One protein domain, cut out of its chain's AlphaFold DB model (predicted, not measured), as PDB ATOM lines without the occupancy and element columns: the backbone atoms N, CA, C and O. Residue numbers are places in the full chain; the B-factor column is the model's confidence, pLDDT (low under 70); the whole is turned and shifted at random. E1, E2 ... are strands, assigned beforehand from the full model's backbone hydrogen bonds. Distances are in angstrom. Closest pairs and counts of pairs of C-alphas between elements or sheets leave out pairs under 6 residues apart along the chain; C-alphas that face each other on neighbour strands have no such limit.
ATOM      1  N   VAL A  66      79.892 -18.356  64.307       98.00
ATOM      2  CA  VAL A  66      78.856 -18.601  63.305       98.00
ATOM      3  C   VAL A  66      77.864 -17.447  63.350       98.00
ATOM      4  O   VAL A  66      77.066 -17.337  64.279       98.00
ATOM      5  N   GLU A  67      77.895 -16.605  62.326       98.31
ATOM      6  CA  GLU A  67      76.841 -15.622  62.087       98.31
ATOM      7  C   GLU A  67      75.776 -16.251  61.201       98.31
ATOM      8  O   GLU A  67      76.091 -16.867  60.179       98.31
ATOM      9  N   TYR A  68      74.510 -16.093  61.575       98.06
ATOM     10  CA  TYR A  68      73.405 -16.629  60.798       98.06
ATOM     11  C   TYR A  68      72.174 -15.735  60.858       98.06
ATOM     12  O   TYR A  68      71.959 -15.006  61.816       98.06
ATOM     13  N   LYS A  69      71.345 -15.820  59.825       97.19
ATOM     14  CA  LYS A  69      70.015 -15.210  59.758       97.19
ATOM     15  C   LYS A  69      69.087 -16.118  58.974       97.19
ATOM     16  O   LYS A  69      69.545 -16.917  58.157       97.19
ATOM     17  N   PHE A  70      67.792 -16.016  59.217       95.50
ATOM     18  CA  PHE A  70      66.810 -16.795  58.480       95.50
ATOM     19  C   PHE A  70      65.591 -15.951  58.137       95.50
ATOM     20  O   PHE A  70      65.124 -15.163  58.953       95.50
ATOM     21  N   GLU A  71      65.075 -16.146  56.930       94.44
ATOM     22  CA  GLU A  71      63.873 -15.483  56.436       94.44
ATOM     23  C   GLU A  71      63.032 -16.499  55.663       94.44
ATOM     24  O   GLU A  71      63.527 -17.206  54.784       94.44
ATOM     25  N   GLY A  72      61.752 -16.620  56.023       94.56
ATOM     26  CA  GLY A  72      60.878 -17.634  55.441       94.56
ATOM     27  C   GLY A  72      61.443 -19.040  55.651       94.56
ATOM     28  O   GLY A  72      61.489 -19.530  56.777       94.56
ATOM     29  N   ASN A  73      61.850 -19.702  54.569       95.88
ATOM     30  CA  ASN A  73      62.444 -21.041  54.571       95.88
ATOM     31  C   ASN A  73      63.939 -21.057  54.200       95.88
ATOM     32  O   ASN A  73      64.495 -22.126  53.937       95.88
ATOM     33  N   GLU A  74      64.590 -19.895  54.160       96.75
ATOM     34  CA  GLU A  74      66.009 -19.769  53.845       96.75
ATOM     35  C   GLU A  74      66.819 -19.471  55.103       96.75
ATOM     36  O   GLU A  74      66.518 -18.545  55.853       96.75
ATOM     37  N   LEU A  75      67.877 -20.248  55.315       97.62
ATOM     38  CA  LEU A  75      68.885 -20.008  56.336       97.62
ATOM     39  C   LEU A  75      70.164 -19.533  55.650       97.62
ATOM     40  O   LEU A  75      70.734 -20.266  54.840       97.62
ATOM     41  N   GLN A  76      70.640 -18.348  56.012       97.88
ATOM     42  CA  GLN A  76      71.940 -17.834  55.600       97.88
ATOM     43  C   GLN A  76      72.918 -17.910  56.768       97.88
ATOM     44  O   GLN A  76      72.572 -17.542  57.887       97.88
ATOM     45  N   PHE A  77      74.137 -18.381  56.521       98.12
ATOM     46  CA  PHE A  77      75.162 -18.540  57.551       98.12
ATOM     47  C   PHE A  77      76.572 -18.331  56.992       98.12
ATOM     48  O   PHE A  77      76.833 -18.589  55.814       98.12
ATOM     49  N   ARG A  78      77.491 -17.896  57.855       97.88
ATOM     50  CA  ARG A  78      78.930 -17.791  57.578       97.88
ATOM     51  C   ARG A  78      79.745 -17.922  58.862       97.88
ATOM     52  O   ARG A  78      79.210 -17.789  59.959       97.88
ATOM     53  N   TYR A  79      81.045 -18.126  58.708       97.88
ATOM     54  CA  TYR A  79      82.015 -17.947  59.775       97.88
ATOM     55  C   TYR A  79      82.606 -16.537  59.768       97.88
ATOM     56  O   TYR A  79      82.964 -16.001  58.718       97.88
ATOM     57  N   THR A  80      82.804 -15.994  60.961       97.00
ATOM     58  CA  THR A  80      83.713 -14.887  61.259       97.00
ATOM     59  C   THR A  80      84.727 -15.338  62.318       97.00
ATOM     60  O   THR A  80      84.595 -16.424  62.886       97.00
ATOM     61  N   ASN A  81      85.789 -14.557  62.545       96.38
ATOM     62  CA  ASN A  81      86.880 -14.897  63.478       96.38
ATOM     63  C   ASN A  81      87.625 -16.210  63.158       96.38
ATOM     64  O   ASN A  81      88.081 -16.916  64.057       96.38
ATOM     65  N   ILE A  82      87.768 -16.525  61.872       96.69
ATOM     66  CA  ILE A  82      88.454 -17.727  61.392       96.69
ATOM     67  C   ILE A  82      89.749 -17.398  60.651       96.69
ATOM     68  O   ILE A  82      89.865 -16.339  60.030       96.69
ATOM     69  N   ILE A  83      90.699 -18.330  60.678       95.06
ATOM     70  CA  ILE A  83      91.841 -18.344  59.766       95.06
ATOM     71  C   ILE A  83      91.386 -18.621  58.332       95.06
ATOM     72  O   ILE A  83      90.302 -19.160  58.079       95.06
ATOM     73  N   ASP A  84      92.254 -18.297  57.380       91.19
ATOM     74  CA  ASP A  84      92.033 -18.691  55.997       91.19
ATOM     75  C   ASP A  84      91.970 -20.223  55.886       91.19
ATOM     76  O   ASP A  84      92.721 -20.944  56.538       91.19
ATOM     77  N   LYS A  85      91.059 -20.704  55.034       90.50
ATOM     78  CA  LYS A  85      90.750 -22.125  54.783       90.50
ATOM     79  C   LYS A  85      90.043 -22.894  55.902       90.50
ATOM     80  O   LYS A  85      89.669 -24.032  55.643       90.50
ATOM     81  N   PHE A  86      89.743 -22.288  57.055       94.25
ATOM     82  CA  PHE A  86      88.954 -22.962  58.094       94.25
ATOM     83  C   PHE A  86      87.629 -23.516  57.541       94.25
ATOM     84  O   PHE A  86      86.892 -22.838  56.810       94.25
ATOM     85  N   ASP A  87      87.338 -24.775  57.856       91.31
ATOM     86  CA  ASP A  87      86.286 -25.541  57.190       91.31
ATOM     87  C   ASP A  87      85.492 -26.478  58.102       91.31
ATOM     88  O   ASP A  87      84.737 -27.318  57.614       91.31
ATOM     89  N   MET A  88      85.589 -26.281  59.417       93.94
ATOM     90  CA  MET A  88      84.899 -27.106  60.401       93.94
ATOM     91  C   MET A  88      83.365 -27.032  60.242       93.94
ATOM     92  O   MET A  88      82.787 -25.948  60.400       93.94
ATOM     93  N   PRO A  89      82.667 -28.154  59.995       95.38
ATOM     94  CA  PRO A  89      81.211 -28.173  59.987       95.38
ATOM     95  C   PRO A  89      80.648 -28.073  61.409       95.38
ATOM     96  O   PRO A  89      81.291 -28.465  62.383       95.38
ATOM     97  N   VAL A  90      79.418 -27.575  61.527       96.19
ATOM     98  CA  VAL A  90      78.675 -27.520  62.798       96.19
ATOM     99  C   VAL A  90      77.249 -27.999  62.597       96.19
ATOM    100  O   VAL A  90      76.706 -27.927  61.491       96.19
ATOM    101  N   ILE A  91      76.625 -28.462  63.677       96.56
ATOM    102  CA  ILE A  91      75.202 -28.796  63.673       96.56
ATOM    103  C   ILE A  91      74.405 -27.552  64.038       96.56
ATOM    104  O   ILE A  91      74.619 -26.934  65.084       96.56
ATOM    105  N   MET A  92      73.433 -27.233  63.196       96.31
ATOM    106  CA  MET A  92      72.388 -26.274  63.495       96.31
ATOM    107  C   MET A  92      71.093 -27.004  63.834       96.31
ATOM    108  O   MET A  92      70.690 -27.938  63.147       96.31
ATOM    109  N   ILE A  93      70.422 -26.576  64.896       97.06
ATOM    110  CA  ILE A  93      69.109 -27.074  65.285       97.06
ATOM    111  C   ILE A  93      68.065 -26.168  64.635       97.06
ATOM    112  O   ILE A  93      67.807 -25.063  65.113       97.06
ATOM    113  N   VAL A  94      67.462 -26.635  63.541       96.62
ATOM    114  CA  VAL A  94      66.418 -25.928  62.787       96.62
ATOM    115  C   VAL A  94      65.081 -26.601  63.060       96.62
ATOM    116  O   VAL A  94      64.904 -27.785  62.784       96.62
ATOM    117  N   ASN A  95      64.120 -25.873  63.633       95.44
ATOM    118  CA  ASN A  95      62.801 -26.423  63.990       95.44
ATOM    119  C   ASN A  95      62.884 -27.747  64.794       95.44
ATOM    120  O   ASN A  95      62.104 -28.670  64.560       95.44
ATOM    121  N   LYS A  96      63.824 -27.832  65.750       94.88
ATOM    122  CA  LYS A  96      64.134 -29.023  66.578       94.88
ATOM    123  C   LYS A  96      64.750 -30.216  65.828       94.88
ATOM    124  O   LYS A  96      64.854 -31.292  66.411       94.88
ATOM    125  N   LYS A  97      65.157 -30.048  64.570       95.44
ATOM    126  CA  LYS A  97      65.897 -31.056  63.802       95.44
ATOM    127  C   LYS A  97      67.360 -30.657  63.692       95.44
ATOM    128  O   LYS A  97      67.663 -29.482  63.503       95.44
ATOM    129  N   GLU A  98      68.244 -31.634  63.837       96.06
ATOM    130  CA  GLU A  98      69.681 -31.440  63.675       96.06
ATOM    131  C   GLU A  98      70.048 -31.432  62.195       96.06
ATOM    132  O   GLU A  98      69.664 -32.322  61.442       96.06
ATOM    133  N   GLU A  99      70.789 -30.408  61.790       95.44
ATOM    134  CA  GLU A  99      71.168 -30.168  60.410       95.44
ATOM    135  C   GLU A  99      72.632 -29.772  60.340       95.44
ATOM    136  O   GLU A  99      73.033 -28.725  60.851       95.44
ATOM    137  N   TRP A 100      73.435 -30.583  59.658       95.69
ATOM    138  CA  TRP A 100      74.805 -30.204  59.354       95.69
ATOM    139  C   TRP A 100      74.824 -29.006  58.399       95.69
ATOM    140  O   TRP A 100      74.147 -28.980  57.357       95.69
ATOM    141  N   ILE A 101      75.623 -28.011  58.770       96.50
ATOM    142  CA  ILE A 101      75.973 -26.866  57.939       96.50
ATOM    143  C   ILE A 101      77.494 -26.782  57.805       96.50
ATOM    144  O   ILE A 101      78.246 -27.217  58.677       96.50
ATOM    145  N   PHE A 102      77.942 -26.197  56.694       96.38
ATOM    146  CA  PHE A 102      79.358 -26.084  56.335       96.38
ATOM    147  C   PHE A 102      79.716 -24.611  56.114       96.38
ATOM    148  O   PHE A 102      79.866 -24.196  54.950       96.38
ATOM    149  N   PRO A 103      79.761 -23.786  57.180       96.44
ATOM    150  CA  PRO A 103      80.002 -22.360  57.039       96.44
ATOM    151  C   PRO A 103      81.396 -22.104  56.461       96.44
ATOM    152  O   PRO A 103      82.327 -22.893  56.618       96.44
ATOM    153  N   LYS A 104      81.518 -20.998  55.736       96.06
ATOM    154  CA  LYS A 104      82.777 -20.470  55.200       96.06
ATOM    155  C   LYS A 104      82.826 -18.977  55.500       96.06
ATOM    156  O   LYS A 104      81.885 -18.448  56.087       96.06
ATOM    157  N   LYS A 105      83.908 -18.304  55.120       95.81
ATOM    158  CA  LYS A 105      84.037 -16.848  55.280       95.81
ATOM    159  C   LYS A 105      82.936 -16.101  54.518       95.81
ATOM    160  O   LYS A 105      82.431 -15.076  54.973       95.81
ATOM    161  N   GLU A 106      82.542 -16.635  53.368       96.31
ATOM    162  CA  GLU A 106      81.450 -16.135  52.545       96.31
ATOM    163  C   GLU A 106      80.087 -16.633  53.044       96.31
ATOM    164  O   GLU A 106      79.954 -17.742  53.569       96.31
ATOM    165  N   TRP A 107      79.052 -15.820  52.820       97.19
ATOM    166  CA  TRP A 107      77.666 -16.208  53.075       97.19
ATOM    167  C   TRP A 107      77.269 -17.422  52.238       97.19
ATOM    168  O   TRP A 107      77.428 -17.437  51.016       97.19
ATOM    169  N   LYS A 108      76.694 -18.422  52.904       97.44
ATOM    170  CA  LYS A 108      76.034 -19.565  52.277       97.44
ATOM    171  C   LYS A 108      74.562 -19.585  52.637       97.44
ATOM    172  O   LYS A 108      74.194 -19.191  53.738       97.44
ATOM    173  N   THR A 109      73.754 -20.118  51.727       97.06
ATOM    174  CA  THR A 109      72.309 -20.270  51.909       97.06
ATOM    175  C   THR A 109      71.926 -21.743  51.846       97.06
ATOM    176  O   THR A 109      72.341 -22.453  50.929       97.06
ATOM    177  N   LYS A 110      71.106 -22.202  52.794       96.56
ATOM    178  CA  LYS A 110      70.448 -23.515  52.779       96.56
ATOM    179  C   LYS A 110      68.936 -23.303  52.837       96.56
ATOM    180  O   LYS A 110      68.450 -22.573  53.699       96.56
ATOM    181  N   LYS A 111      68.205 -23.919  51.907       96.38
ATOM    182  CA  LYS A 111      66.738 -23.867  51.856       96.38
ATOM    183  C   LYS A 111      66.137 -25.077  52.557       96.38
ATOM    184  O   LYS A 111      66.693 -26.170  52.474       96.38
ATOM    185  N   PHE A 112      64.998 -24.868  53.201       94.75
ATOM    186  CA  PHE A 112      64.221 -25.898  53.882       94.75
ATOM    187  C   PHE A 112      62.826 -26.025  53.262       94.75
ATOM    188  O   PHE A 112      62.295 -25.070  52.693       94.75
ATOM    189  N   ASP A 113      62.205 -27.196  53.400       91.50
ATOM    190  CA  ASP A 113      60.848 -27.436  52.883       91.50
ATOM    191  C   ASP A 113      59.781 -26.636  53.641       91.50
ATOM    192  O   ASP A 113      58.718 -26.319  53.114       91.50
ATOM    193  N   GLN A 114      60.059 -26.314  54.905       92.56
ATOM    194  CA  GLN A 114      59.163 -25.580  55.791       92.56
ATOM    195  C   GLN A 114      59.809 -24.275  56.245       92.56
ATOM    196  O   GLN A 114      61.030 -24.177  56.355       92.56
ATOM    197  N   GLY A 115      58.969 -23.292  56.574       94.69
ATOM    198  CA  GLY A 115      59.427 -22.047  57.182       94.69
ATOM    199  C   GLY A 115      60.195 -22.289  58.486       94.69
ATOM    200  O   GLY A 115      59.806 -23.115  59.322       94.69
ATOM    201  N   ILE A 116      61.290 -21.561  58.663       95.88
ATOM    202  CA  ILE A 116      62.146 -21.613  59.842       95.88
ATOM    203  C   ILE A 116      61.490 -20.775  60.939       95.88
ATOM    204  O   ILE A 116      61.297 -19.572  60.796       95.88
ATOM    205  N   ARG A 117      61.133 -21.422  62.050       94.31
ATOM    206  CA  ARG A 117      60.564 -20.768  63.243       94.31
ATOM    207  C   ARG A 117      61.610 -20.535  64.324       94.31
ATOM    208  O   ARG A 117      61.460 -19.656  65.160       94.31
ATOM    209  N   SER A 118      62.636 -21.379  64.342       95.00
ATOM    210  CA  SER A 118      63.739 -21.317  65.294       95.00
ATOM    211  C   SER A 118      64.970 -21.949  64.665       95.00
ATOM    212  O   SER A 118      64.860 -23.018  64.056       95.00
ATOM    213  N   ALA A 119      66.118 -21.304  64.845       95.94
ATOM    214  CA  ALA A 119      67.408 -21.816  64.423       95.94
ATOM    215  C   ALA A 119      68.476 -21.386  65.437       95.94
ATOM    216  O   ALA A 119      68.534 -20.216  65.820       95.94
ATOM    217  N   HIS A 120      69.295 -22.328  65.894       96.56
ATOM    218  CA  HIS A 120      70.456 -22.052  66.742       96.56
ATOM    219  C   HIS A 120      71.530 -23.116  66.538       96.56
ATOM    220  O   HIS A 120      71.225 -24.253  66.185       96.56
ATOM    221  N   VAL A 121      72.791 -22.750  66.747       96.56
ATOM    222  CA  VAL A 121      73.904 -23.705  66.696       96.56
ATOM    223  C   VAL A 121      73.837 -24.628  67.915       96.56
ATOM    224  O   VAL A 121      73.506 -24.191  69.019       96.56
ATOM    225  N   LYS A 122      74.122 -25.919  67.719       95.06
ATOM    226  CA  LYS A 122      74.155 -26.903  68.805       95.06
ATOM    227  C   LYS A 122      75.281 -26.545  69.799       95.06
ATOM    228  O   LYS A 122      76.407 -26.332  69.352       95.06
ATOM    229  N   PRO A 123      75.038 -26.538  71.127       90.56
ATOM    230  CA  PRO A 123      76.032 -26.114  72.130       90.56
ATOM    231  C   PRO A 123      77.293 -26.990  72.233       90.56
ATOM    232  O   PRO A 123      78.236 -26.638  72.935       90.56
ATOM    233  N   ASP A 124      77.310 -28.145  71.563       90.94
ATOM    234  CA  ASP A 124      78.408 -29.118  71.609       90.94
ATOM    235  C   ASP A 124      79.638 -28.688  70.775       90.94
ATOM    236  O   ASP A 124      80.701 -29.318  70.821       90.94
ATOM    237  N   PHE A 125      79.519 -27.608  70.000       92.25
ATOM    238  CA  PHE A 125      80.611 -27.038  69.216       92.25
ATOM    239  C   PHE A 125      81.209 -25.842  69.951       92.25
ATOM    240  O   PHE A 125      80.484 -24.977  70.435       92.25
ATOM    241  N   TYR A 126      82.539 -25.766  70.013       94.19
ATOM    242  CA  TYR A 126      83.232 -24.611  70.573       94.19
ATOM    243  C   TYR A 126      83.348 -23.503  69.536       94.19
ATOM    244  O   TYR A 126      84.395 -23.266  68.932       94.19
ATOM    245  N   VAL A 127      82.205 -22.876  69.301       94.81
ATOM    246  CA  VAL A 127      82.020 -21.729  68.424       94.81
ATOM    247  C   VAL A 127      81.094 -20.744  69.118       94.81
ATOM    248  O   VAL A 127      80.180 -21.149  69.840       94.81
ATOM    249  N   ASP A 128      81.299 -19.461  68.865       95.88
ATOM    250  CA  ASP A 128      80.293 -18.458  69.189       95.88
ATOM    251  C   ASP A 128      79.175 -18.513  68.143       95.88
ATOM    252  O   ASP A 128      79.400 -18.877  66.987       95.88
ATOM    253  N   ALA A 129      77.960 -18.143  68.534       95.88
ATOM    254  CA  ALA A 129      76.811 -18.115  67.641       95.88
ATOM    255  C   ALA A 129      76.094 -16.771  67.764       95.88
ATOM    256  O   ALA A 129      75.786 -16.326  68.869       95.88
ATOM    257  N   GLU A 130      75.822 -16.136  66.628       97.25
ATOM    258  CA  GLU A 130      75.173 -14.830  66.566       97.25
ATOM    259  C   GLU A 130      74.045 -14.856  65.528       97.25
ATOM    260  O   GLU A 130      74.286 -15.032  64.331       97.25
ATOM    261  N   LEU A 131      72.807 -14.697  66.006       96.56
ATOM    262  CA  LEU A 131      71.643 -14.466  65.154       96.56
ATOM    263  C   LEU A 131      71.624 -12.991  64.747       96.56
ATOM    264  O   LEU A 131      71.494 -12.118  65.604       96.56
ATOM    265  N   LEU A 132      71.738 -12.725  63.449       95.06
ATOM    266  CA  LEU A 132      71.586 -11.391  62.882       95.06
ATOM    267  C   LEU A 132      70.107 -11.105  62.604       95.06
ATOM    268  O   LEU A 132      69.369 -11.996  62.172       95.06
TER     269      LEU A 132
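This is residues 66 to 132 of the 133 residues of the protein "M1 family peptidase" of Flavobacteriaceae bacterium (UniProt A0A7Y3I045). The domain is a small sandwich, with a twisted sheet of four strands, E5, E2, E1 and E7, face to face with a sheet of three, E4, E3 and E6. The strands of the two sheets run at only 28 degrees to each other, and the sheets come together at one side, where the edge strands E6 and E7 meet. The link between E2 and E3 and the link between E5 and E6 reach to opposite ends of the longest axis. The printed part has 67 residues, with no named helix and seven named strands, E1 to E7 in order along the chain; the larger sheet is mixed, the smaller all antiparallel, and the class is all strand. The whole is compact, with a radius of gyration of the C-alphas of 11.2 A and spans of 34 by 23 by 18 A.

In the larger sheet, E2, residues 74 to 80, and E1, residues 66 to 71, are inner strands and form an antiparallel hairpin; N 69 and O 76 are 2.9 A apart, within hydrogen-bond range. E5, residues 108 to 111, is an edge strand antiparallel to E2, with N 110 and O 75 at 2.8 A. E7, residues 128 to 131, is the other edge strand, parallel to E1 at 20 degrees, with N 66 and O 128 at 2.8 A. From edge to edge the strands' lines turn by 59 degrees. In the second sheet, E3, residues 90 to 94, is the inner strand. It forms a hairpin with E4, residues 97 to 101, with N 92 and O 99 at 2.8 A. On its other side is E6, residues 119 to 121, antiparallel to it, with N 93 and O 120 at 2.8 A. The two sheets form a sandwich, two sheets face to face, with 26 pairs of C-alphas within 10 A and best planes 21 degrees apart. The closest C-alphas of E6 and E7 are those of Val 121 and Ala 129, 6.4 A apart. E4 and E5 are only just apart, 8.3 A at the closest.

E1 begins at C-alpha 66, (78.856, -18.601, 63.305), and is 16.8 A long. E2, the longest strand by residues, is 19.8 A long and ends at C-alpha 80, (83.713, -14.887, 61.259). E3 and E4 are each 12.4 A, E5 and E7 each 10.3 A, and E6 is 7.1 A. E7 ends at C-alpha 131, (71.643, -14.466, 65.154).

The two C-alphas farthest apart are those of Ile 83 and Gln 114, 33.7 A. The printed part has no cut, and no link is long. The mean pLDDT of the printed part is 95.6, and no printed residue is under 70.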